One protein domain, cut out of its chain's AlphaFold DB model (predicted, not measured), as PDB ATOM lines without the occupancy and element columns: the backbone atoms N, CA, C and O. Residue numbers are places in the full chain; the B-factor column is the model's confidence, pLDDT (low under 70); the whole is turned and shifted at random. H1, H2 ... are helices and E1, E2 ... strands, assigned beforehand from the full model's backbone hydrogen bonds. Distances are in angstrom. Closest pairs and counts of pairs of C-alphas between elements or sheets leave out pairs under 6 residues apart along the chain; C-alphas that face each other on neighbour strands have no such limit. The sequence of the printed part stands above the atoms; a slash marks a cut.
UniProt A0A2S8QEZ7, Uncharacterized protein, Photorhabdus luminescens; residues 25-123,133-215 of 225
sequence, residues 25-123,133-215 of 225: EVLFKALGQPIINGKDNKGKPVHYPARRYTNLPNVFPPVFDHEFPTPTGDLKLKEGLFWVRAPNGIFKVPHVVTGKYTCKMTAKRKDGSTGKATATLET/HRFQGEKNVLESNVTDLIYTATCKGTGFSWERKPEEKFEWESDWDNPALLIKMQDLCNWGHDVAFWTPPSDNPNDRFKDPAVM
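AT A GLANCE: This is residues 25 to 123 and 133 to 215 of the 225 residues of an uncharacterized protein of Photorhabdus luminescens (UniProt A0A2S8QEZ7). This is a rod-shaped sandwich, two sheets partly face to face with crossed strands: a large, strongly twisted sheet built on the long strands E7 and E9, and a small sheet of E5, E10 and E11. E2, E3 and E4 follow one another along one side of E9, E8 lies beside E7, H1 stands over E3, and H2 sits near the turn of the E7 and E8 hairpin. The printed part has 182 residues with three named helices and eleven named strands, in the order H1 E1 E2 E3 E4 E5 E6 E7 E8 H2 E9 E10 E11 H3; the class is mostly strand, with 88 residues, under half, in named elements. The large sheet is branched, the small one runs E5, E10, E11, and both are antiparallel. The whole is only just loose, close to compact, with a radius of gyration of the C-alphas of 19.5 A and spans of 63 by 27 by 26 A.

HOW THE PARTS SIT: Start at E9, residues 149 to 164, which bends by 61 degrees at residue 159. On one side of it look for E2, residues 46 to 48, with N 46 and O 164 2.8 A apart; E3, residues 54 to 56, with N 56 and O 157 at 2.8 A; and E4, residues 63 to 67, with N 63 and O 153 at 2.9 A. On the other side is E7, residues 95 to 109, with N 104 and O 154 at 2.8 A; it bends by 79 degrees at residue 98. E8, residues 117 to 123, makes a hairpin with E7, N 103 and O 121 being 2.8 A apart. In the second sheet, E10, residues 181 to 186, is the inner strand between E5, residues 81 to 85, N 85 and O 182 at 2.8 A, and E11, residues 192 to 198, its hairpin partner, N 183 and O 196 at 2.8 A. Between the sheets, whose strands stand at 47 degrees, the closest C-alphas of E5 and E8 are those of Arg 85 and Thr 123, 5.8 A apart. H1, residues 25 to 31, stands up from the large sheet over E3, at a height of 8.0 A. H2, residues 139 to 142, is on that sheet at a height of 6.9 A, only just over none of its strands. H3, residues 205 to 208, is on neither sheet. E1, residues 35 to 37, and E6, residues 91 to 93, pair with no named strand, but residues 35 to 36 pair with 214 to 215 and residues 91 to 93 with 171 to 172. In H1 every O i to N i+4 pair is within hydrogen-bond range; H2 and H3 are too short for such a pair.

IN THESE COORDINATES: Find C-alpha 25 at (138.528, 285.942, 148.101), where H1 begins. E9 runs 43.3 A from C-alpha 149 at (171.173, 283.341, 151.529) to C-alpha 164 at (132.121, 270.024, 138.371), and E7 measures 40.5 A, E8 20.5 A, E11 17.3 A and E10 16.8 A.

THE WHOLE: The C-alphas of Gly 38 and Asn 140, the two farthest apart, are 63.0 A from each other. Residues 124 to 132 are not printed, and C-alphas 123 and 133 are 11.3 A apart across this cut. The links E4 to E5 and E9 to E10, which change from one sheet to the other, are long. The mean pLDDT of the printed part is 93.1, and no printed residue is under 70.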
ATOM      1  N   GLU A  25     139.386 284.921 148.708       92.19
ATOM      2  CA  GLU A  25     138.528 285.942 148.101       92.19
ATOM      3  C   GLU A  25     138.911 286.206 146.649       92.19
ATOM      4  O   GLU A  25     138.047 286.314 145.770       92.19
ATOM      5  N   VAL A  26     140.212 286.326 146.382       92.69
ATOM      6  CA  VAL A  26     140.729 286.521 145.026       92.69
ATOM      7  C   VAL A  26     140.416 285.298 144.172       92.69
ATOM      8  O   VAL A  26     139.984 285.452 143.025       92.69
ATOM      9  N   LEU A  27     140.578 284.092 144.722       92.12
ATOM     10  CA  LEU A  27     140.267 282.871 143.990       92.12
ATOM     11  C   LEU A  27     138.765 282.722 143.718       92.12
ATOM     12  O   LEU A  27     138.379 282.394 142.596       92.12
ATOM     13  N   PHE A  28     137.912 283.044 144.690       92.06
ATOM     14  CA  PHE A  28     136.462 283.025 144.515       92.06
ATOM     15  C   PHE A  28     136.012 283.988 143.410       92.06
ATOM     16  O   PHE A  28     135.221 283.627 142.541       92.06
ATOM     17  N   LYS A  29     136.583 285.199 143.363       91.88
ATOM     18  CA  LYS A  29     136.347 286.146 142.258       91.88
ATOM     19  C   LYS A  29     136.797 285.575 140.910       91.88
ATOM     20  O   LYS A  29     136.159 285.842 139.891       91.88
ATOM     21  N   ALA A  30     137.877 284.794 140.887       93.50
ATOM     22  CA  ALA A  30     138.412 284.193 139.670       93.50
ATOM     23  C   ALA A  30     137.501 283.096 139.085       93.50
ATOM     24  O   ALA A  30     137.446 282.966 137.859       93.50
ATOM     25  N   LEU A  31     136.752 282.370 139.926       93.31
ATOM     26  CA  LEU A  31     135.716 281.425 139.485       93.31
ATOM     27  C   LEU A  31     134.592 282.110 138.692       93.31
ATOM     28  O   LEU A  31     133.972 281.489 137.827       93.31
ATOM     29  N   GLY A  32     134.346 283.399 138.949       92.12
ATOM     30  CA  GLY A  32     133.232 284.135 138.361       92.12
ATOM     31  C   GLY A  32     131.881 283.552 138.777       92.12
ATOM     32  O   GLY A  32     131.776 282.868 139.784       92.12
ATOM     33  N   GLN A  33     130.838 283.835 137.998       92.38
ATOM     34  CA  GLN A  33     129.468 283.387 138.273       92.38
ATOM     35  C   GLN A  33     128.918 282.634 137.057       92.38
ATOM     36  O   GLN A  33     128.262 283.240 136.203       92.38
ATOM     37  N   PRO A  34     129.243 281.342 136.885       90.56
ATOM     38  CA  PRO A  34     128.724 280.588 135.754       90.56
ATOM     39  C   PRO A  34     127.214 280.381 135.860       90.56
ATOM     40  O   PRO A  34     126.649 280.326 136.947       90.56
ATOM     41  N   ILE A  35     126.552 280.268 134.709       87.31
ATOM     42  CA  ILE A  35     125.101 280.081 134.639       87.31
ATOM     43  C   ILE A  35     124.796 278.601 134.434       87.31
ATOM     44  O   ILE A  35     125.256 277.999 133.463       87.31
ATOM     45  N   ILE A  36     123.967 278.048 135.313       86.12
ATOM     46  CA  ILE A  36     123.425 276.694 135.217       86.12
ATOM     47  C   ILE A  36     122.050 276.781 134.551       86.12
ATOM     48  O   ILE A  36     121.185 277.528 135.011       86.12
ATOM     49  N   ASN A  37     121.831 276.034 133.467       83.06
ATOM     50  CA  ASN A  37     120.542 276.016 132.768       83.06
ATOM     51  C   ASN A  37     119.695 274.816 133.208       83.06
ATOM     52  O   ASN A  37     119.960 273.697 132.775       83.06
ATOM     53  N   GLY A  38     118.655 275.057 134.011       76.31
ATOM     54  CA  GLY A  38     117.857 273.978 134.607       76.31
ATOM     55  C   GLY A  38     118.597 273.238 135.731       76.31
ATOM     56  O   GLY A  38     119.704 273.614 136.116       76.31
ATOM     57  N   LYS A  39     117.981 272.190 136.289       75.50
ATOM     58  CA  LYS A  39     118.485 271.493 137.490       75.50
ATOM     59  C   LYS A  39     119.768 270.681 137.249       75.50
ATOM     60  O   LYS A  39     120.570 270.529 138.160       75.50
ATOM     61  N   ASP A  40     119.960 270.179 136.035       78.50
ATOM     62  CA  ASP A  40     121.041 269.272 135.626       78.50
ATOM     63  C   ASP A  40     122.014 269.918 134.624       78.50
ATOM     64  O   ASP A  40     122.792 269.228 133.965       78.50
ATOM     65  N   ASN A  41     121.928 271.240 134.439       86.25
ATOM     66  CA  ASN A  41     122.664 271.974 133.413       86.25
ATOM     67  C   ASN A  41     122.569 271.349 132.001       86.25
ATOM     68  O   ASN A  41     123.527 271.414 131.223       86.25
ATOM     69  N   LYS A  42     121.435 270.716 131.659       83.81
ATOM     70  CA  LYS A  42     121.236 269.986 130.393       83.81
ATOM     71  C   LYS A  42     122.259 268.858 130.180       83.81
ATOM     72  O   LYS A  42     122.757 268.677 129.067       83.81
ATOM     73  N   GLY A  43     122.617 268.152 131.252       84.06
ATOM     74  CA  GLY A  43     123.562 267.035 131.230       84.06
ATOM     75  C   GLY A  43     125.025 267.431 130.999       84.06
ATOM     76  O   GLY A  43     125.825 266.579 130.617       84.06
ATOM     77  N   LYS A  44     125.391 268.708 131.186       90.38
ATOM     78  CA  LYS A  44     126.765 269.205 131.001       90.38
ATOM     79  C   LYS A  44     127.417 269.603 132.328       90.38
ATOM     80  O   LYS A  44     126.728 270.150 133.190       90.38
ATOM     81  N   PRO A  45     128.743 269.444 132.476       92.75
ATOM     82  CA  PRO A  45     129.470 270.013 133.607       92.75
ATOM     83  C   PRO A  45     129.260 271.527 133.730       92.75
ATOM     84  O   PRO A  45     129.047 272.237 132.740       92.75
ATOM     85  N   VAL A  46     129.314 272.029 134.960       93.81
ATOM     86  CA  VAL A  46     129.378 273.463 135.246       93.81
ATOM     87  C   VAL A  46     130.836 273.895 135.131       93.81
ATOM     88  O   VAL A  46     131.684 273.398 135.868       93.81
ATOM     89  N   HIS A  47     131.118 274.814 134.207       94.62
ATOM     90  CA  HIS A  47     132.463 275.324 133.935       94.62
ATOM     91  C   HIS A  47     132.753 276.641 134.653       94.62
ATOM     92  O   HIS A  47     131.951 277.575 134.585       94.62
ATOM     93  N   TYR A  48     133.954 276.757 135.218       95.75
ATOM     94  CA  TYR A  48     134.457 277.956 135.879       95.75
ATOM     95  C   TYR A  48     135.770 278.422 135.233       95.75
ATOM     96  O   TYR A  48     136.681 277.616 135.050       95.75
ATOM     97  N   PRO A  49     135.919 279.721 134.939       94.31
ATOM     98  CA  PRO A  49     134.831 280.680 134.784       94.31
ATOM     99  C   PRO A  49     134.038 280.420 133.492       94.31
ATOM    100  O   PRO A  49     134.526 279.792 132.553       94.31
ATOM    101  N   ALA A  50     132.856 281.029 133.365       88.19
ATOM    102  CA  ALA A  50     132.055 280.968 132.133       88.19
ATOM    103  C   ALA A  50     132.820 281.421 130.867       88.19
ATOM    104  O   ALA A  50     132.542 280.968 129.759       88.19
ATOM    105  N   ARG A  51     133.821 282.296 131.029       87.69
ATOM    106  CA  ARG A  51     134.694 282.801 129.955       87.69
ATOM    107  C   ARG A  51     135.815 281.833 129.534       87.69
ATOM    108  O   ARG A  51     136.781 282.272 128.917       87.69
ATOM    109  N   ARG A  52     135.696 280.541 129.853       88.44
ATOM    110  CA  ARG A  52     136.666 279.448 129.627       88.44
ATOM    111  C   ARG A  52     137.827 279.395 130.609       88.44
ATOM    112  O   ARG A  52     138.030 278.345 131.192       88.44
ATOM    113  N   TYR A  53     138.585 280.475 130.789       95.44
ATOM    114  CA  TYR A  53     139.741 280.460 131.693       95.44
ATOM    115  C   TYR A  53     139.953 281.783 132.436       95.44
ATOM    116  O   TYR A  53     139.402 282.833 132.091       95.44
ATOM    117  N   THR A  54     140.766 281.735 133.488       96.50
ATOM    118  CA  THR A  54     141.187 282.890 134.285       96.50
ATOM    119  C   THR A  54     142.656 282.781 134.693       96.50
ATOM    120  O   THR A  54     143.242 281.703 134.701       96.50
ATOM    121  N   ASN A  55     143.257 283.908 135.065       96.69
ATOM    122  CA  ASN A  55     144.575 283.940 135.691       96.69
ATOM    123  C   ASN A  55     144.422 284.181 137.195       96.69
ATOM    124  O   ASN A  55     143.463 284.819 137.629       96.69
ATOM    125  N   LEU A  56     145.402 283.719 137.967       95.75
ATOM    126  CA  LEU A  56     145.473 283.800 139.424       95.75
ATOM    127  C   LEU A  56     146.719 284.602 139.845       95.75
ATOM    128  O   LEU A  56     147.668 284.020 140.374       95.75
ATOM    129  N   PRO A  57     146.786 285.918 139.554       92.00
ATOM    130  CA  PRO A  57     147.994 286.709 139.783       92.00
ATOM    131  C   PRO A  57     148.296 286.966 141.266       92.00
ATOM    132  O   PRO A  57     149.464 287.078 141.610       92.00
ATOM    133  N   ASN A  58     147.267 287.036 142.119       91.25
ATOM    134  CA  ASN A  58     147.388 287.432 143.531       91.25
ATOM    135  C   ASN A  58     146.806 286.388 144.499       91.25
ATOM    136  O   ASN A  58     146.559 286.698 145.654       91.25
ATOM    137  N   VAL A  59     146.541 285.164 144.028       94.62
ATOM    138  CA  VAL A  59     146.019 284.088 144.894       94.62
ATOM    139  C   VAL A  59     147.097 283.541 145.819       94.62
ATOM    140  O   VAL A  59     146.787 283.069 146.903       94.62
ATOM    141  N   PHE A  60     148.360 283.605 145.404       95.75
ATOM    142  CA  PHE A  60     149.489 283.092 146.167       95.75
ATOM    143  C   PHE A  60     150.287 284.272 146.715       95.75
ATOM    144  O   PHE A  60     151.024 284.902 145.946       95.75
ATOM    145  N   PRO A  61     150.150 284.605 148.011       95.81
ATOM    146  CA  PRO A  61     150.942 285.664 148.606       95.81
ATOM    147  C   PRO A  61     152.439 285.397 148.438       95.81
ATOM    148  O   PRO A  61     152.871 284.241 148.487       95.81
ATOM    149  N   PRO A  62     153.245 286.443 148.223       96.81
ATOM    150  CA  PRO A  62     154.687 286.298 148.119       96.81
ATOM    151  C   PRO A  62     155.307 285.829 149.439       96.81
ATOM    152  O   PRO A  62     154.921 286.274 150.517       96.81
ATOM    153  N   VAL A  63     156.338 284.993 149.333       97.69
ATOM    154  CA  VAL A  63     157.286 284.746 150.424       97.69
ATOM    155  C   VAL A  63     158.387 285.789 150.308       97.69
ATOM    156  O   VAL A  63     158.986 285.903 149.238       97.69
ATOM    157  N   PHE A  64     158.662 286.534 151.376       97.06
ATOM    158  CA  PHE A  64     159.689 287.574 151.395       97.06
ATOM    159  C   PHE A  64     160.857 287.186 152.284       97.06
ATOM    160  O   PHE A  64     160.640 286.780 153.420       97.06
ATOM    161  N   ASP A  65     162.068 287.384 151.758       96.06
ATOM    162  CA  ASP A  65     163.337 287.315 152.492       96.06
ATOM    163  C   ASP A  65     163.434 286.145 153.492       96.06
ATOM    164  O   ASP A  65     163.951 286.289 154.596       96.06
ATOM    165  N   HIS A  66     162.935 284.977 153.088       97.31
ATOM    166  CA  HIS A  66     162.899 283.775 153.907       97.31
ATOM    167  C   HIS A  66     164.200 282.988 153.762       97.31
ATOM    168  O   HIS A  66     164.835 283.001 152.706       97.31
ATOM    169  N   GLU A  67     164.610 282.294 154.815       96.25
ATOM    170  CA  GLU A  67     165.813 281.468 154.780       96.25
ATOM    171  C   GLU A  67     165.578 280.176 153.995       96.25
ATOM    172  O   GLU A  67     164.482 279.614 154.023       96.25
ATOM    173  N   PHE A  68     166.600 279.701 153.281       95.25
ATOM    174  CA  PHE A  68     166.551 278.363 152.696       95.25
ATOM    175  C   PHE A  68     166.593 277.289 153.794       95.25
ATOM    176  O   PHE A  68     167.221 277.522 154.830       95.25
ATOM    177  N   PRO A  69     165.988 276.111 153.556       92.75
ATOM    178  CA  PRO A  69     166.138 274.966 154.445       92.75
ATOM    179  C   PRO A  69     167.610 274.557 154.574       92.75
ATOM    180  O   PRO A  69     168.397 274.725 153.634       92.75
ATOM    181  N   THR A  70     167.979 274.013 155.730       90.56
ATOM    182  CA  THR A  70     169.361 273.627 156.036       90.56
ATOM    183  C   THR A  70     169.742 272.364 155.255       90.56
ATOM    184  O   THR A  70     169.240 271.277 155.554       90.56
ATOM    185  N   PRO A  71     170.645 272.447 154.261       88.69
ATOM    186  CA  PRO A  71     171.026 271.296 153.460       88.69
ATOM    187  C   PRO A  71     171.996 270.388 154.221       88.69
ATOM    188  O   PRO A  71     172.630 270.762 155.212       88.69
ATOM    189  N   THR A  72     172.214 269.199 153.672       84.88
ATOM    190  CA  THR A  72     173.336 268.362 154.092       84.88
ATOM    191  C   THR A  72     174.635 268.849 153.461       84.88
ATOM    192  O   THR A  72     174.842 268.709 152.255       84.88
ATOM    193  N   GLY A  73     175.538 269.372 154.290       82.88
ATOM    194  CA  GLY A  73     176.841 269.872 153.851       82.88
ATOM    195  C   GLY A  73     176.793 271.295 153.286       82.88
ATOM    196  O   GLY A  73     175.831 272.031 153.476       82.88
ATOM    197  N   ASP A  74     177.871 271.690 152.610       88.44
ATOM    198  CA  ASP A  74     178.053 273.039 152.065       88.44
ATOM    199  C   ASP A  74     177.451 273.144 150.653       88.44
ATOM    200  O   ASP A  74     178.163 273.090 149.649       88.44
ATOM    201  N   LEU A  75     176.116 273.199 150.564       94.00
ATOM    202  CA  LEU A  75     175.421 273.332 149.281       94.00
ATOM    203  C   LEU A  75     175.524 274.772 148.773       94.00
ATOM    204  O   LEU A  75     174.893 275.684 149.313       94.00
ATOM    205  N   LYS A  76     176.238 274.968 147.665       97.38
ATOM    206  CA  LYS A  76     176.219 276.245 146.947       97.38
ATOM    207  C   LYS A  76     174.930 276.407 146.153       97.38
ATOM    208  O   LYS A  76     174.435 275.450 145.556       97.38
ATOM    209  N   LEU A  77     174.433 277.637 146.027       97.56
ATOM    210  CA  LEU A  77     173.179 277.902 145.308       97.56
ATOM    211  C   LEU A  77     173.181 277.369 143.862       97.56
ATOM    212  O   LEU A  77     172.180 276.821 143.403       97.56
ATOM    213  N   LYS A  78     174.303 277.497 143.140       96.75
ATOM    214  CA  LYS A  78     174.435 276.990 141.758       96.75
ATOM    215  C   LYS A  78     174.299 275.465 141.647       96.75
ATOM    216  O   LYS A  78     173.961 274.952 140.578       96.75
ATOM    217  N   GLU A  79     174.610 274.746 142.724       95.44
ATOM    218  CA  GLU A  79     174.593 273.284 142.793       95.44
ATOM    219  C   GLU A  79     173.202 272.760 143.160       95.44
ATOM    220  O   GLU A  79     172.839 271.678 142.693       95.44
ATOM    221  N   GLY A  80     172.411 273.560 143.881       93.75
ATOM    222  CA  GLY A  80     171.038 273.242 144.258       93.75
ATOM    223  C   GLY A  80     170.111 273.036 143.060       93.75
ATOM    224  O   GLY A  80     170.167 273.756 142.056       93.75
ATOM    225  N   LEU A  81     169.244 272.034 143.184       96.62
ATOM    226  CA  LEU A  81     168.197 271.717 142.219       96.62
ATOM    227  C   LEU A  81     166.843 272.098 142.804       96.62
ATOM    228  O   LEU A  81     166.522 271.692 143.917       96.62
ATOM    229  N   PHE A  82     166.053 272.859 142.053       97.50
ATOM    230  CA  PHE A  82     164.784 273.406 142.523       97.50
ATOM    231  C   PHE A  82     163.659 273.041 141.570       97.50
ATOM    232  O   PHE A  82     163.829 273.087 140.354       97.50
ATOM    233  N   TRP A  83     162.493 272.714 142.106       97.62
ATOM    234  CA  TRP A  83     161.291 272.501 141.305       97.62
ATOM    235  C   TRP A  83     160.060 272.903 142.100       97.62
ATOM    236  O   TRP A  83     160.093 273.017 143.326       97.62
ATOM    237  N   VAL A  84     158.965 273.124 141.387       96.75
ATOM    238  CA  VAL A  84     157.654 273.376 141.978       96.75
ATOM    239  C   VAL A  84     156.723 272.217 141.629       96.75
ATOM    240  O   VAL A  84     156.869 271.596 140.581       96.75
ATOM    241  N   ARG A  85     155.799 271.892 142.530       95.19
ATOM    242  CA  ARG A  85     154.746 270.889 142.352       95.19
ATOM    243  C   ARG A  85     153.409 271.490 142.755       95.19
ATOM    244  O   ARG A  85     153.362 272.311 143.666       95.19
ATOM    245  N   ALA A  86     152.340 271.015 142.135       93.44
ATOM    246  CA  ALA A  86     150.969 271.227 142.585       93.44
ATOM    247  C   ALA A  86     150.386 269.869 143.004       93.44
ATOM    248  O   ALA A  86     149.751 269.203 142.189       93.44
ATOM    249  N   PRO A  87     150.722 269.367 144.209       87.69
ATOM    250  CA  PRO A  87     150.327 268.020 144.615       87.69
ATOM    251  C   PRO A  87     148.817 267.903 144.846       87.69
ATOM    252  O   PRO A  87     148.270 266.823 144.654       87.69
ATOM    253  N   ASN A  88     148.170 269.011 145.215       89.19
ATOM    254  CA  ASN A  88     146.739 269.106 145.463       89.19
ATOM    255  C   ASN A  88     146.156 270.327 144.740       89.19
ATOM    256  O   ASN A  88     146.874 271.268 144.391       89.19
ATOM    257  N   GLY A  89     144.843 270.318 144.518       86.69
ATOM    258  CA  GLY A  89     144.110 271.490 144.048       86.69
ATOM    259  C   GLY A  89     143.767 272.437 145.199       86.69
ATOM    260  O   GLY A  89     143.691 272.027 146.351       86.69
ATOM    261  N   ILE A  90     143.504 273.710 144.888       91.75
ATOM    262  CA  ILE A  90     142.911 274.633 145.878       91.75
ATOM    263  C   ILE A  90     141.457 274.233 146.196       91.75
ATOM    264  O   ILE A  90     140.957 274.427 147.301       91.75
ATOM    265  N   PHE A  91     140.782 273.658 145.204       93.69
ATOM    266  CA  PHE A  91     139.456 273.080 145.337       93.69
ATOM    267  C   PHE A  91     139.564 271.564 145.293       93.69
ATOM    268  O   PHE A  91     140.311 271.022 144.475       93.69
ATOM    269  N   LYS A  92     138.748 270.899 146.110       93.56
ATOM    270  CA  LYS A  92     138.377 269.501 145.880       93.56
ATOM    271  C   LYS A  92     137.281 269.419 144.820       93.56
ATOM    272  O   LYS A  92     137.311 268.534 143.977       93.56
ATOM    273  N   VAL A  93     136.346 270.375 144.841       94.31
ATOM    274  CA  VAL A  93     135.321 270.599 143.817       94.31
ATOM    275  C   VAL A  93     135.094 272.112 143.675       94.31
ATOM    276  O   VAL A  93     134.769 272.767 144.664       94.31
ATOM    277  N   PRO A  94     135.178 272.699 142.470       95.19
ATOM    278  CA  PRO A  94     135.311 272.054 141.168       95.19
ATOM    279  C   PRO A  94     136.742 271.580 140.871       95.19
ATOM    280  O   PRO A  94     137.718 272.136 141.365       95.19
ATOM    281  N   HIS A  95     136.861 270.558 140.026       95.56
ATOM    282  CA  HIS A  95     138.124 269.939 139.621       95.56
ATOM    283  C   HIS A  95     138.855 270.813 138.610       95.56
ATOM    284  O   HIS A  95     138.233 271.356 137.699       95.56
ATOM    285  N   VAL A  96     140.175 270.941 138.742       95.44
ATOM    286  CA  VAL A  96     141.000 271.682 137.776       95.44
ATOM    287  C   VAL A  96     141.000 270.941 136.435       95.44
ATOM    288  O   VAL A  96     141.279 269.747 136.388       95.44
ATOM    289  N   VAL A  97     140.729 271.656 135.344       95.75
ATOM    290  CA  VAL A  97     140.741 271.107 133.973       95.75
ATOM    291  C   VAL A  97     141.946 271.597 133.188       95.75
ATOM    292  O   VAL A  97     142.547 270.853 132.418       95.75
ATOM    293  N   THR A  98     142.329 272.853 133.400       96.38
ATOM    294  CA  THR A  98     143.557 273.432 132.857       96.38
ATOM    295  C   THR A  98     144.163 274.370 133.880       96.38
ATOM    296  O   THR A  98     143.446 274.956 134.689       96.38
ATOM    297  N   GLY A  99     145.473 274.573 133.807       96.19
ATOM    298  CA  GLY A  99     146.154 275.587 134.595       96.19
ATOM    299  C   GLY A  99     147.649 275.333 134.654       96.19
ATOM    300  O   GLY A  99     148.098 274.192 134.655       96.19
ATOM    301  N   LYS A 100     148.425 276.410 134.718       96.56
ATOM    302  CA  LYS A 100     149.872 276.350 134.929       96.56
ATOM    303  C   LYS A 100     150.260 277.292 136.051       96.56
ATOM    304  O   LYS A 100     149.853 278.458 136.043       96.56
ATOM    305  N   TYR A 101     151.069 276.805 136.979       96.31
ATOM    306  CA  TYR A 101     151.696 277.635 137.995       96.31
ATOM    307  C   TYR A 101     153.089 278.060 137.539       96.31
ATOM    308  O   TYR A 101     153.834 277.294 136.924       96.31
ATOM    309  N   THR A 102     153.450 279.301 137.846       97.38
ATOM    310  CA  THR A 102     154.794 279.836 137.623       97.38
ATOM    311  C   THR A 102     155.247 280.577 138.866       97.38
ATOM    312  O   THR A 102     154.583 281.523 139.292       97.38
ATOM    313  N   CYS A 103     156.387 280.171 139.411       97.75
ATOM    314  CA  CYS A 103     157.014 280.785 140.570       97.75
ATOM    315  C   CYS A 103     158.356 281.390 140.185       97.75
ATOM    316  O   CYS A 103     159.244 280.689 139.706       97.75
ATOM    317  N   LYS A 104     158.536 282.686 140.425       98.31
ATOM    318  CA  LYS A 104     159.839 283.334 140.325       98.31
ATOM    319  C   LYS A 104     160.469 283.387 141.709       98.31
ATOM    320  O   LYS A 104     159.956 284.056 142.601       98.31
ATOM    321  N   MET A 105     161.605 282.726 141.860       98.50
ATOM    322  CA  MET A 105     162.454 282.830 143.036       98.50
ATOM    323  C   MET A 105     163.590 283.816 142.785       98.50
ATOM    324  O   MET A 105     164.149 283.876 141.690       98.50
ATOM    325  N   THR A 106     163.941 284.587 143.807       98.62
ATOM    326  CA  THR A 106     165.086 285.500 143.819       98.62
ATOM    327  C   THR A 106     165.860 285.289 145.109       98.62
ATOM    328  O   THR A 106     165.280 285.451 146.172       98.62
ATOM    329  N   ALA A 107     167.144 284.962 145.019       98.50
ATOM    330  CA  ALA A 107     168.047 284.797 146.150       98.50
ATOM    331  C   ALA A 107     169.005 285.991 146.258       98.50
ATOM    332  O   ALA A 107     169.455 286.531 145.239       98.50
ATOM    333  N   LYS A 108     169.322 286.380 147.493       98.25
ATOM    334  CA  LYS A 108     170.316 287.404 147.847       98.25
ATOM    335  C   LYS A 108     171.024 287.012 149.146       98.25
ATOM    336  O   LYS A 108     170.517 286.180 149.896       98.25
ATOM    337  N   ARG A 109     172.188 287.603 149.416       97.75
ATOM    338  CA  ARG A 109     172.959 287.328 150.638       97.75
ATOM    339  C   ARG A 109     172.310 287.975 151.865       97.75
ATOM    340  O   ARG A 109     171.837 289.109 151.783       97.75
ATOM    341  N   LYS A 110     172.314 287.260 152.995       96.38
ATOM    342  CA  LYS A 110     171.806 287.741 154.297       96.38
ATOM    343  C   LYS A 110     172.587 288.945 154.821       96.38
ATOM    344  O   LYS A 110     172.011 289.831 155.440       96.38
ATOM    345  N   ASP A 111     173.884 288.995 154.524       94.56
ATOM    346  CA  ASP A 111     174.801 290.062 154.946       94.56
ATOM    347  C   ASP A 111     174.560 291.419 154.252       94.56
ATOM    348  O   ASP A 111     175.261 292.388 154.532       94.56
ATOM    349  N   GLY A 112     173.584 291.505 153.340       91.19
ATOM    350  CA  GLY A 112     173.251 292.730 152.615       91.19
ATOM    351  C   GLY A 112     174.200 293.064 151.461       91.19
ATOM    352  O   GLY A 112     173.994 294.077 150.790       91.19
ATOM    353  N   SER A 113     175.203 292.223 151.187       93.81
ATOM    354  CA  SER A 113     176.094 292.391 150.037       93.81
ATOM    355  C   SER A 113     175.304 292.440 148.733       93.81
ATOM    356  O   SER A 113     174.307 291.737 148.546       93.81
ATOM    357  N   THR A 114     175.778 293.257 147.794       94.38
ATOM    358  CA  THR A 114     175.114 293.446 146.505       94.38
ATOM    359  C   THR A 114     175.078 292.158 145.693       94.38
ATOM    360  O   THR A 114     176.066 291.428 145.624       94.38
ATOM    361  N   GLY A 115     173.964 291.939 145.009       95.75
ATOM    362  CA  GLY A 115     173.835 290.954 143.946       95.75
ATOM    363  C   GLY A 115     172.611 290.066 144.101       95.75
ATOM    364  O   GLY A 115     172.061 289.925 145.197       95.75
ATOM    365  N   LYS A 116     172.143 289.492 142.989       97.81
ATOM    366  CA  LYS A 116     170.971 288.605 142.973       97.81
ATOM    367  C   LYS A 116     171.155 287.417 142.033       97.81
ATOM    368  O   LYS A 116     171.812 287.500 140.995       97.81
ATOM    369  N   ALA A 117     170.492 286.322 142.375       98.56
ATOM    370  CA  ALA A 117     170.268 285.198 141.476       98.56
ATOM    371  C   ALA A 117     168.776 284.872 141.425       98.56
ATOM    372  O   ALA A 117     168.062 285.059 142.404       98.56
ATOM    373  N   THR A 118     168.287 284.377 140.292       98.62
ATOM    374  CA  THR A 118     166.873 284.051 140.097       98.62
ATOM    375  C   THR A 118     166.678 282.681 139.468       98.62
ATOM    376  O   THR A 118     167.497 282.248 138.661       98.62
ATOM    377  N   ALA A 119     165.558 282.042 139.787       98.38
ATOM    378  CA  ALA A 119     165.056 280.859 139.100       98.38
ATOM    379  C   ALA A 119     163.566 281.057 138.797       98.38
ATOM    380  O   ALA A 119     162.832 281.595 139.626       98.38
ATOM    381  N   THR A 120     163.117 280.623 137.624       98.25
ATOM    382  CA  THR A 120     161.690 280.574 137.282       98.25
ATOM    383  C   THR A 120     161.285 279.115 137.219       98.25
ATOM    384  O   THR A 120     161.772 278.390 136.358       98.25
ATOM    385  N   LEU A 121     160.431 278.704 138.150       97.62
ATOM    386  CA  LEU A 121     159.917 277.351 138.288       97.62
ATOM    387  C   LEU A 121     158.516 277.275 137.694       97.62
ATOM    388  O   LEU A 121     157.729 278.215 137.835       97.62
ATOM    389  N   GLU A 122     158.178 276.145 137.089       96.31
ATOM    390  CA  GLU A 122     156.849 275.926 136.533       96.31
ATOM    391  C   GLU A 122     156.355 274.490 136.699       96.31
ATOM    392  O   GLU A 122     157.126 273.539 136.637       96.31
ATOM    393  N   THR A 123     155.044 274.351 136.893       96.19
ATOM    394  CA  THR A 123     154.342 273.063 136.964       96.19
ATOM    395  C   THR A 123     152.973 273.208 136.324       96.19
ATOM    396  O   THR A 123     152.345 274.271 136.412       96.19
ATOM    397  N   HIS A 133     164.993 273.054 137.854       97.06
ATOM    398  CA  HIS A 133     165.604 274.330 137.535       97.06
ATOM    399  C   HIS A 133     166.803 274.603 138.443       97.06
ATOM    400  O   HIS A 133     166.907 274.106 139.566       97.06
ATOM    401  N   ARG A 134     167.707 275.446 137.944       97.06
ATOM    402  CA  ARG A 134     168.841 275.992 138.690       97.06
ATOM    403  C   ARG A 134     168.752 277.510 138.692       97.06
ATOM    404  O   ARG A 134     168.228 278.108 137.749       97.06
ATOM    405  N   PHE A 135     169.296 278.124 139.732       98.19
ATOM    406  CA  PHE A 135     169.436 279.572 139.782       98.19
ATOM    407  C   PHE A 135     170.441 280.071 138.741       98.19
ATOM    408  O   PHE A 135     171.455 279.434 138.462       98.19
ATOM    409  N   GLN A 136     170.158 281.251 138.200       98.12
ATOM    410  CA  GLN A 136     171.028 282.002 137.300       98.12
ATOM    411  C   GLN A 136     171.170 283.433 137.815       98.12
ATOM    412  O   GLN A 136     170.217 283.996 138.351       98.12
ATOM    413  N   GLY A 137     172.342 284.040 137.650       97.44
ATOM    414  CA  GLY A 137     172.589 285.409 138.091       97.44
ATOM    415  C   GLY A 137     174.038 285.641 138.479       97.44
ATOM    416  O   GLY A 137     174.951 285.057 137.894       97.44
ATOM    417  N   GLU A 138     174.247 286.517 139.453       98.00
ATOM    418  CA  GLU A 138     175.579 286.980 139.821       98.00
ATOM    419  C   GLU A 138     176.395 285.903 140.546       98.00
ATOM    420  O   GLU A 138     175.910 285.198 141.436       98.00
ATOM    421  N   LYS A 139     177.674 285.783 140.167       97.31
ATOM    422  CA  LYS A 139     178.575 284.720 140.636       97.31
ATOM    423  C   LYS A 139     178.746 284.718 142.155       97.31
ATOM    424  O   LYS A 139     178.793 283.651 142.752       97.31
ATOM    425  N   ASN A 140     178.836 285.889 142.777       96.62
ATOM    426  CA  ASN A 140     178.994 286.004 144.227       96.62
ATOM    427  C   ASN A 140     177.797 285.412 144.992       96.62
ATOM    428  O   ASN A 140     178.002 284.802 146.036       96.62
ATOM    429  N   VAL A 141     176.572 285.524 144.466       97.94
ATOM    430  CA  VAL A 141     175.379 284.884 145.048       97.94
ATOM    431  C   VAL A 141     175.347 283.391 144.721       97.94
ATOM    432  O   VAL A 141     175.126 282.575 145.607       97.94
ATOM    433  N   LEU A 142     175.624 283.017 143.470       98.06
ATOM    434  CA  LEU A 142     175.607 281.621 143.014       98.06
ATOM    435  C   LEU A 142     176.634 280.715 143.718       98.06
ATOM    436  O   LEU A 142     176.381 279.524 143.893       98.06
ATOM    437  N   GLU A 143     177.791 281.263 144.090       97.38
ATOM    438  CA  GLU A 143     178.862 280.549 144.799       97.38
ATOM    439  C   GLU A 143     178.703 280.561 146.327       97.38
ATOM    440  O   GLU A 143     179.497 279.913 147.006       97.38
ATOM    441  N   SER A 144     177.721 281.294 146.865       97.44
ATOM    442  CA  SER A 144     177.442 281.318 148.307       97.44
ATOM    443  C   SER A 144     176.731 280.036 148.747       97.44
ATOM    444  O   SER A 144     175.959 279.459 147.970       97.44
ATOM    445  N   ASN A 145     176.960 279.621 149.996       96.38
ATOM    446  CA  ASN A 145     176.168 278.570 150.628       96.38
ATOM    447  C   ASN A 145     174.712 279.042 150.745       96.38
ATOM    448  O   ASN A 145     174.465 280.196 151.094       96.38
ATOM    449  N   VAL A 146     173.746 278.167 150.462       95.62
ATOM    450  CA  VAL A 146     172.316 278.471 150.615       95.62
ATOM    451  C   VAL A 146     171.943 278.947 152.028       95.62
ATOM    452  O   VAL A 146     171.039 279.769 152.148       95.62
ATOM    453  N   THR A 147     172.660 278.529 153.079       94.75
ATOM    454  CA  THR A 147     172.421 278.974 154.468       94.75
ATOM    455  C   THR A 147     172.818 280.431 154.717       94.75
ATOM    456  O   THR A 147     172.304 281.053 155.648       94.75
ATOM    457  N   ASP A 148     173.672 281.006 153.866       96.25
ATOM    458  CA  ASP A 148     174.056 282.427 153.895       96.25
ATOM    459  C   ASP A 148     173.112 283.306 153.057       96.25
ATOM    460  O   ASP A 148     173.297 284.525 152.938       96.25
ATOM    461  N   LEU A 149     172.103 282.692 152.436       97.62
ATOM    462  CA  LEU A 149     171.173 283.341 151.529       97.62
ATOM    463  C   LEU A 149     169.763 283.394 152.108       97.62
ATOM    464  O   LEU A 149     169.336 282.562 152.905       97.62
ATOM    465  N   ILE A 150     169.019 284.379 151.631       97.81
ATOM    466  CA  ILE A 150     167.571 284.485 151.781       97.81
ATOM    467  C   ILE A 150     166.944 284.560 150.399       97.81
ATOM    468  O   ILE A 150     167.562 285.057 149.447       97.81
ATOM    469  N   TYR A 151     165.712 284.082 150.284       98.31
ATOM    470  CA  TYR A 151     164.956 284.115 149.047       98.31
ATOM    471  C   TYR A 151     163.625 284.843 149.186       98.31
ATOM    472  O   TYR A 151     162.978 284.870 150.226       98.31
ATOM    473  N   THR A 152     163.194 285.404 148.065       98.44
ATOM    474  CA  THR A 152     161.824 285.842 147.827       98.44
ATOM    475  C   THR A 152     161.226 284.958 146.740       98.44
ATOM    476  O   THR A 152     161.880 284.727 145.720       98.44
ATOM    477  N   ALA A 153     159.998 284.481 146.929       98.19
ATOM    478  CA  ALA A 153     159.268 283.700 145.937       98.19
ATOM    479  C   ALA A 153     157.921 284.357 145.622       98.19
ATOM    480  O   ALA A 153     157.127 284.632 146.520       98.19
ATOM    481  N   THR A 154     157.658 284.593 144.338       97.94
ATOM    482  CA  THR A 154     156.375 285.098 143.839       97.94
ATOM    483  C   THR A 154     155.768 284.087 142.883       97.94
ATOM    484  O   THR A 154     156.381 283.735 141.875       97.94
ATOM    485  N   CYS A 155     154.560 283.618 143.183       97.38
ATOM    486  CA  CYS A 155     153.876 282.604 142.391       97.38
ATOM    487  C   CYS A 155     152.582 283.149 141.795       97.38
ATOM    488  O   CYS A 155     151.904 283.983 142.388       97.38
ATOM    489  N   LYS A 156     152.236 282.674 140.601       96.75
ATOM    490  CA  LYS A 156     150.978 283.001 139.927       96.75
ATOM    491  C   LYS A 156     150.454 281.805 139.152       96.75
ATOM    492  O   LYS A 156     151.234 280.984 138.671       96.75
ATOM    493  N   GLY A 157     149.137 281.751 138.990       96.81
ATOM    494  CA  GLY A 157     148.480 280.816 138.082       96.81
ATOM    495  C   GLY A 157     148.073 281.477 136.764       96.81
ATOM    496  O   GLY A 157     147.656 282.638 136.746       96.81
ATOM    497  N   THR A 158     148.153 280.747 135.657       97.06
ATOM    498  CA  THR A 158     147.687 281.199 134.339       97.06
ATOM    499  C   THR A 158     146.850 280.139 133.641       97.06
ATOM    500  O   THR A 158     147.157 278.954 133.756       97.06
ATOM    501  N   GLY A 159     145.831 280.566 132.891       97.00
ATOM    502  CA  GLY A 159     145.015 279.666 132.067       97.00
ATOM    503  C   GLY A 159     144.194 278.658 132.876       97.00
ATOM    504  O   GLY A 159     143.972 277.542 132.411       97.00
ATOM    505  N   PHE A 160     143.774 279.034 134.084       97.44
ATOM    506  CA  PHE A 160     143.014 278.160 134.965       97.44
ATOM    507  C   PHE A 160     141.563 278.020 134.531       97.44
ATOM    508  O   PHE A 160     140.897 279.021 134.260       97.44
ATOM    509  N   SER A 161     141.082 276.784 134.527       97.06
ATOM    510  CA  SER A 161     139.671 276.452 134.397       97.06
ATOM    511  C   SER A 161     139.325 275.286 135.313       97.06
ATOM    512  O   SER A 161     140.189 274.466 135.636       97.06
ATOM    513  N   TRP A 162     138.065 275.226 135.730       97.19
ATOM    514  CA  TRP A 162     137.550 274.151 136.560       97.19
ATOM    515  C   TRP A 162     136.206 273.649 136.057       97.19
ATOM    516  O   TRP A 162     135.449 274.385 135.417       97.19
ATOM    517  N   GLU A 163     135.892 272.414 136.412       95.94
ATOM    518  CA  GLU A 163     134.612 271.781 136.144       95.94
ATOM    519  C   GLU A 163     134.104 271.035 137.368       95.94
ATOM    520  O   GLU A 163     134.861 270.443 138.131       95.94
ATOM    521  N   ARG A 164     132.787 271.010 137.521       95.12
ATOM    522  CA  ARG A 164     132.121 270.024 138.371       95.12
ATOM    523  C   ARG A 164     130.873 269.513 137.686       95.12
ATOM    524  O   ARG A 164     130.258 270.228 136.887       95.12
ATOM    525  N   LYS A 165     130.436 268.318 138.043       92.75
ATOM    526  CA  LYS A 165     129.099 267.847 137.702       92.75
ATOM    527  C   LYS A 165     128.052 268.636 138.501       92.75
ATOM    528  O   LYS A 165     128.340 269.053 139.628       92.75
ATOM    529  N   PRO A 166     126.846 268.865 137.951       88.38
ATOM    530  CA  PRO A 166     125.781 269.609 138.629       88.38
ATOM    531  C   PRO A 166     125.466 269.118 140.051       88.38
ATOM    532  O   PRO A 166     125.186 269.942 140.920       88.38
ATOM    533  N   GLU A 167     125.560 267.809 140.287       88.44
ATOM    534  CA  GLU A 167     125.304 267.134 141.561       88.44
ATOM    535  C   GLU A 167     126.446 267.219 142.585       88.44
ATOM    536  O   GLU A 167     126.213 266.987 143.773       88.44
ATOM    537  N   GLU A 168     127.670 267.545 142.157       92.19
ATOM    538  CA  GLU A 168     128.801 267.677 143.073       92.19
ATOM    539  C   GLU A 168     128.653 268.939 143.923       92.19
ATOM    540  O   GLU A 168     128.360 270.030 143.421       92.19
ATOM    541  N   LYS A 169     128.886 268.784 145.229       90.56
ATOM    542  CA  LYS A 169     128.929 269.909 146.157       90.56
ATOM    543  C   LYS A 169     130.266 270.611 146.017       90.56
ATOM    544  O   LYS A 169     131.307 269.969 146.054       90.56
ATOM    545  N   PHE A 170     130.206 271.924 145.870       91.44
ATOM    546  CA  PHE A 170     131.371 272.793 145.900       91.44
ATOM    547  C   PHE A 170     132.126 272.630 147.228       91.44
ATOM    548  O   PHE A 170     131.503 272.691 148.290       91.44
ATOM    549  N   GLU A 171     133.438 272.403 147.159       92.94
ATOM    550  CA  GLU A 171     134.295 272.109 148.309       92.94
ATOM    551  C   GLU A 171     135.732 272.603 148.071       92.94
ATOM    552  O   GLU A 171     136.389 272.268 147.079       92.94
ATOM    553  N   TRP A 172     136.243 273.372 149.025       92.12
ATOM    554  CA  TRP A 172     137.628 273.826 149.091       92.12
ATOM    555  C   TRP A 172     138.516 272.793 149.778       92.12
ATOM    556  O   TRP A 172     138.074 272.088 150.692       92.12
ATOM    557  N   GLU A 173     139.795 272.767 149.407       92.62
ATOM    558  CA  GLU A 173     140.792 272.132 150.261       92.62
ATOM    559  C   GLU A 173     140.904 272.910 151.583       92.62
ATOM    560  O   GLU A 173     140.924 274.141 151.601       92.62
ATOM    561  N   SER A 174     140.921 272.176 152.689       89.88
ATOM    562  CA  SER A 174     140.943 272.693 154.064       89.88
ATOM    563  C   SER A 174     141.971 271.986 154.943       89.88
ATOM    564  O   SER A 174     142.253 272.466 156.038       89.88
ATOM    565  N   ASP A 175     142.549 270.878 154.475       90.56
ATOM    566  CA  ASP A 175     143.639 270.209 155.164       90.56
ATOM    567  C   ASP A 175     144.941 270.993 154.960       90.56
ATOM    568  O   ASP A 175     145.398 271.210 153.835       90.56
ATOM    569  N   TRP A 176     145.540 271.434 156.065       88.31
ATOM    570  CA  TRP A 176     146.793 272.182 156.049       88.31
ATOM    571  C   TRP A 176     147.938 271.370 155.428       88.31
ATOM    572  O   TRP A 176     148.780 271.944 154.732       88.31
ATOM    573  N   ASP A 177     147.923 270.045 155.607       88.56
ATOM    574  CA  ASP A 177     148.916 269.124 155.045       88.56
ATOM    575  C   ASP A 177     148.771 268.954 153.517       88.56
ATOM    576  O   ASP A 177     149.643 268.365 152.871       88.56
ATOM    577  N   ASN A 178     147.716 269.523 152.912       90.81
ATOM    578  CA  ASN A 178     147.447 269.488 151.476       90.81
ATOM    579  C   ASN A 178     147.702 270.851 150.806       90.81
ATOM    580  O   ASN A 178     146.765 271.565 150.434       90.81
ATOM    581  N   PRO A 179     148.968 271.237 150.568       91.88
ATOM    582  CA  PRO A 179     149.258 272.495 149.903       91.88
ATOM    583  C   PRO A 179     148.857 272.457 148.428       91.88
ATOM    584  O   PRO A 179     149.084 271.468 147.724       91.88
ATOM    585  N   ALA A 180     148.354 273.586 147.934       92.69
ATOM    586  CA  ALA A 180     148.040 273.761 146.517       92.69
ATOM    587  C   ALA A 180     149.305 273.884 145.651       92.69
ATOM    588  O   ALA A 180     149.318 273.543 144.469       92.69
ATOM    589  N   LEU A 181     150.385 274.402 146.236       94.44
ATOM    590  CA  LEU A 181     151.647 274.653 145.554       94.44
ATOM    591  C   LEU A 181     152.801 274.400 146.511       94.44
ATOM    592  O   LEU A 181     152.738 274.822 147.660       94.44
ATOM    593  N   LEU A 182     153.854 273.744 146.033       95.31
ATOM    594  CA  LEU A 182     154.995 273.339 146.843       95.31
ATOM    595  C   LEU A 182     156.305 273.473 146.064       95.31
ATOM    596  O   LEU A 182     156.494 272.822 145.039       95.31
ATOM    597  N   ILE A 183     157.223 274.296 146.562       97.38
ATOM    598  CA  ILE A 183     158.592 274.435 146.066       97.38
ATOM    599  C   ILE A 183     159.506 273.523 146.877       97.38
ATOM    600  O   ILE A 183     159.530 273.576 148.107       97.38
ATOM    601  N   LYS A 184     160.300 272.728 146.166       96.56
ATOM    602  CA  LYS A 184     161.290 271.817 146.727       96.56
ATOM    603  C   LYS A 184     162.701 272.221 146.313       96.56
ATOM    604  O   LYS A 184     162.908 272.779 145.233       96.56
ATOM    605  N   MET A 185     163.657 271.868 147.160       95.69
ATOM    606  CA  MET A 185     165.092 271.922 146.896       95.69
ATOM    607  C   MET A 185     165.685 270.532 147.099       95.69
ATOM    608  O   MET A 185     165.298 269.838 148.031       95.69
ATOM    609  N   GLN A 186     166.639 270.127 146.268       94.00
ATOM    610  CA  GLN A 186     167.438 268.928 146.498       94.00
ATOM    611  C   GLN A 186     168.884 269.296 146.816       94.00
ATOM    612  O   GLN A 186     169.485 270.125 146.124       94.00
ATOM    613  N   ASP A 187     169.420 268.678 147.867       89.75
ATOM    614  CA  ASP A 187     170.806 268.850 148.293       89.75
ATOM    615  C   ASP A 187     171.779 267.878 147.595       89.75
ATOM    616  O   ASP A 187     171.394 267.039 146.778       89.75
ATOM    617  N   LEU A 188     173.071 267.989 147.926       89.25
ATOM    618  CA  LEU A 188     174.137 267.157 147.349       89.25
ATOM    619  C   LEU A 188     174.004 265.660 147.690       89.25
ATOM    620  O   LEU A 188     174.636 264.831 147.038       89.25
ATOM    621  N   CYS A 189     173.190 265.313 148.688       88.69
ATOM    622  CA  CYS A 189     172.911 263.945 149.117       88.69
ATOM    623  C   CYS A 189     171.598 263.395 148.548       88.69
ATOM    624  O   CYS A 189     171.137 262.329 148.959       88.69
ATOM    625  N   ASN A 190     171.029 264.086 147.556       88.38
ATOM    626  CA  ASN A 190     169.756 263.780 146.912       88.38
ATOM    627  C   ASN A 190     168.539 263.873 147.842       88.38
ATOM    628  O   ASN A 190     167.476 263.350 147.493       88.38
ATOM    629  N   TRP A 191     168.650 264.540 148.991       89.06
ATOM    630  CA  TRP A 191     167.521 264.722 149.897       89.06
ATOM    631  C   TRP A 191     166.695 265.929 149.490       89.06
ATOM    632  O   TRP A 191     167.232 266.989 149.170       89.06
ATOM    633  N   GLY A 192     165.378 265.727 149.453       90.75
ATOM    634  CA  GLY A 192     164.409 266.753 149.104       90.75
ATOM    635  C   GLY A 192     163.949 267.509 150.341       90.75
ATOM    636  O   GLY A 192     163.427 266.903 151.272       90.75
ATOM    637  N   HIS A 193     164.082 268.825 150.298       92.56
ATOM    638  CA  HIS A 193     163.691 269.763 151.340       92.56
ATOM    639  C   HIS A 193     162.512 270.604 150.861       92.56
ATOM    640  O   HIS A 193     162.467 271.015 149.697       92.56
ATOM    641  N   ASP A 194     161.556 270.850 151.749       93.88
ATOM    642  CA  ASP A 194     160.490 271.819 151.514       93.88
ATOM    643  C   ASP A 194     161.053 273.229 151.663       93.88
ATOM    644  O   ASP A 194     161.651 273.560 152.678       93.88
ATOM    645  N   VAL A 195     160.889 274.055 150.630       95.88
ATOM    646  CA  VAL A 195     161.324 275.457 150.661       95.88
ATOM    647  C   VAL A 195     160.140 276.340 151.028       95.88
ATOM    648  O   VAL A 195     160.187 277.105 151.984       95.88
ATOM    649  N   ALA A 196     159.049 276.218 150.275       96.50
ATOM    650  CA  ALA A 196     157.823 276.960 150.523       96.50
ATOM    651  C   ALA A 196     156.615 276.169 150.039       96.50
ATOM    652  O   ALA A 196     156.683 275.564 148.967       96.50
ATOM    653  N   PHE A 197     155.500 276.233 150.755       94.44
ATOM    654  CA  PHE A 197     154.235 275.699 150.271       94.44
ATOM    655  C   PHE A 197     153.039 276.559 150.665       94.44
ATOM    656  O   PHE A 197     153.007 277.144 151.740       94.44
ATOM    657  N   TRP A 198     152.058 276.645 149.767       95.69
ATOM    658  CA  TRP A 198     150.872 277.476 149.952       95.69
ATOM    659  C   TRP A 198     149.710 276.643 150.468       95.69
ATOM    660  O   TRP A 198     149.195 275.777 149.751       95.69
ATOM    661  N   THR A 199     149.308 276.919 151.701       93.94
ATOM    662  CA  THR A 199     148.327 276.140 152.463       93.94
ATOM    663  C   THR A 199     146.926 276.738 152.362       93.94
ATOM    664  O   THR A 199     146.777 277.920 152.027       93.94
ATOM    665  N   PRO A 200     145.876 275.954 152.658       91.69
ATOM    666  CA  PRO A 200     144.568 276.514 152.965       91.69
ATOM    667  C   PRO A 200     144.638 277.595 154.049       91.69
ATOM    668  O   PRO A 200     145.459 277.496 154.967       91.69
ATOM    669  N   PRO A 201     143.815 278.652 153.954       89.19
ATOM    670  CA  PRO A 201     143.731 279.642 155.010       89.19
ATOM    671  C   PRO A 201     143.095 279.017 156.258       89.19
ATOM    672  O   PRO A 201     142.285 278.095 156.177       89.19
ATOM    673  N   SER A 202     143.520 279.489 157.431       83.38
ATOM    674  CA  SER A 202     143.121 278.910 158.719       83.38
ATOM    675  C   SER A 202     141.634 279.086 159.033       83.38
ATOM    676  O   SER A 202     141.083 278.339 159.839       83.38
ATOM    677  N   ASP A 203     140.984 280.093 158.444       80.50
ATOM    678  CA  ASP A 203     139.533 280.221 158.469       80.50
ATOM    679  C   ASP A 203     138.920 279.268 157.440       80.50
ATOM    680  O   ASP A 203     139.264 279.320 156.264       80.50
ATOM    681  N   ASN A 204     138.005 278.396 157.876       76.62
ATOM    682  CA  ASN A 204     137.383 277.401 157.001       76.62
ATOM    683  C   ASN A 204     136.717 278.075 155.778       76.62
ATOM    684  O   ASN A 204     135.660 278.703 155.927       76.62
ATOM    685  N   PRO A 205     137.256 277.906 154.555       80.19
ATOM    686  CA  PRO A 205     136.716 278.570 153.370       80.19
ATOM    687  C   PRO A 205     135.324 278.057 152.989       80.19
ATOM    688  O   PRO A 205     134.528 278.794 152.398       80.19
ATOM    689  N   ASN A 206     135.018 276.804 153.344       82.19
ATOM    690  CA  ASN A 206     133.765 276.133 152.991       82.19
ATOM    691  C   ASN A 206     132.537 276.781 153.645       82.19
ATOM    692  O   ASN A 206     131.470 276.816 153.035       82.19
ATOM    693  N   ASP A 207     132.685 277.342 154.847       81.69
ATOM    694  CA  ASP A 207     131.572 277.997 155.547       81.69
ATOM    695  C   ASP A 207     131.300 279.405 154.997       81.69
ATOM    696  O   ASP A 207     130.186 279.929 155.096       81.69
ATOM    697  N   ARG A 208     132.318 280.022 154.387       82.62
ATOM    698  CA  ARG A 208     132.287 281.411 153.924       82.62
ATOM    699  C   ARG A 208     131.826 281.549 152.476       82.62
ATOM    700  O   ARG A 208     131.085 282.482 152.158       82.62
ATOM    701  N   PHE A 209     132.250 280.644 151.598       82.12
ATOM    702  CA  PHE A 209     131.998 280.740 150.163       82.12
ATOM    703  C   PHE A 209     131.116 279.597 149.675       82.12
ATOM    704  O   PHE A 209     131.537 278.446 149.601       82.12
ATOM    705  N   LYS A 210     129.889 279.944 149.282       86.94
ATOM    706  CA  LYS A 210     128.995 279.037 148.557       86.94
ATOM    707  C   LYS A 210     129.354 279.021 147.082       86.94
ATOM    708  O   LYS A 210     129.885 280.002 146.574       86.94
ATOM    709  N   ASP A 211     128.981 277.945 146.403       90.00
ATOM    710  CA  ASP A 211     129.097 277.838 144.952       90.00
ATOM    711  C   ASP A 211     128.598 279.117 144.242       90.00
ATOM    712  O   ASP A 211     127.437 279.501 144.435       90.00
ATOM    713  N   PRO A 212     129.447 279.796 143.445       90.88
ATOM    714  CA  PRO A 212     129.063 281.037 142.786       90.88
ATOM    715  C   PRO A 212     128.192 280.826 141.539       90.88
ATOM    716  O   PRO A 212     127.789 281.804 140.901       90.88
ATOM    717  N   ALA A 213     127.922 279.580 141.147       90.81
ATOM    718  CA  ALA A 213     127.085 279.273 140.003       90.81
ATOM    719  C   ALA A 213     125.619 279.672 140.240       90.81
ATOM    720  O   ALA A 213     125.009 279.356 141.261       90.81
ATOM    721  N   VAL A 214     125.024 280.344 139.255       88.88
ATOM    722  CA  VAL A 214     123.658 280.866 139.329       88.88
ATOM    723  C   VAL A 214     122.735 280.017 138.467       88.88
ATOM    724  O   VAL A 214     122.943 279.872 137.262       88.88
ATOM    725  N   MET A 215     121.674 279.480 139.070       85.62
ATOM    726  CA  MET A 215     120.643 278.755 138.332       85.62
ATOM    727  C   MET A 215     119.749 279.734 137.573       85.62
ATOM    728  O   MET A 215     119.107 280.601 138.167       85.62
TER     729      MET A 215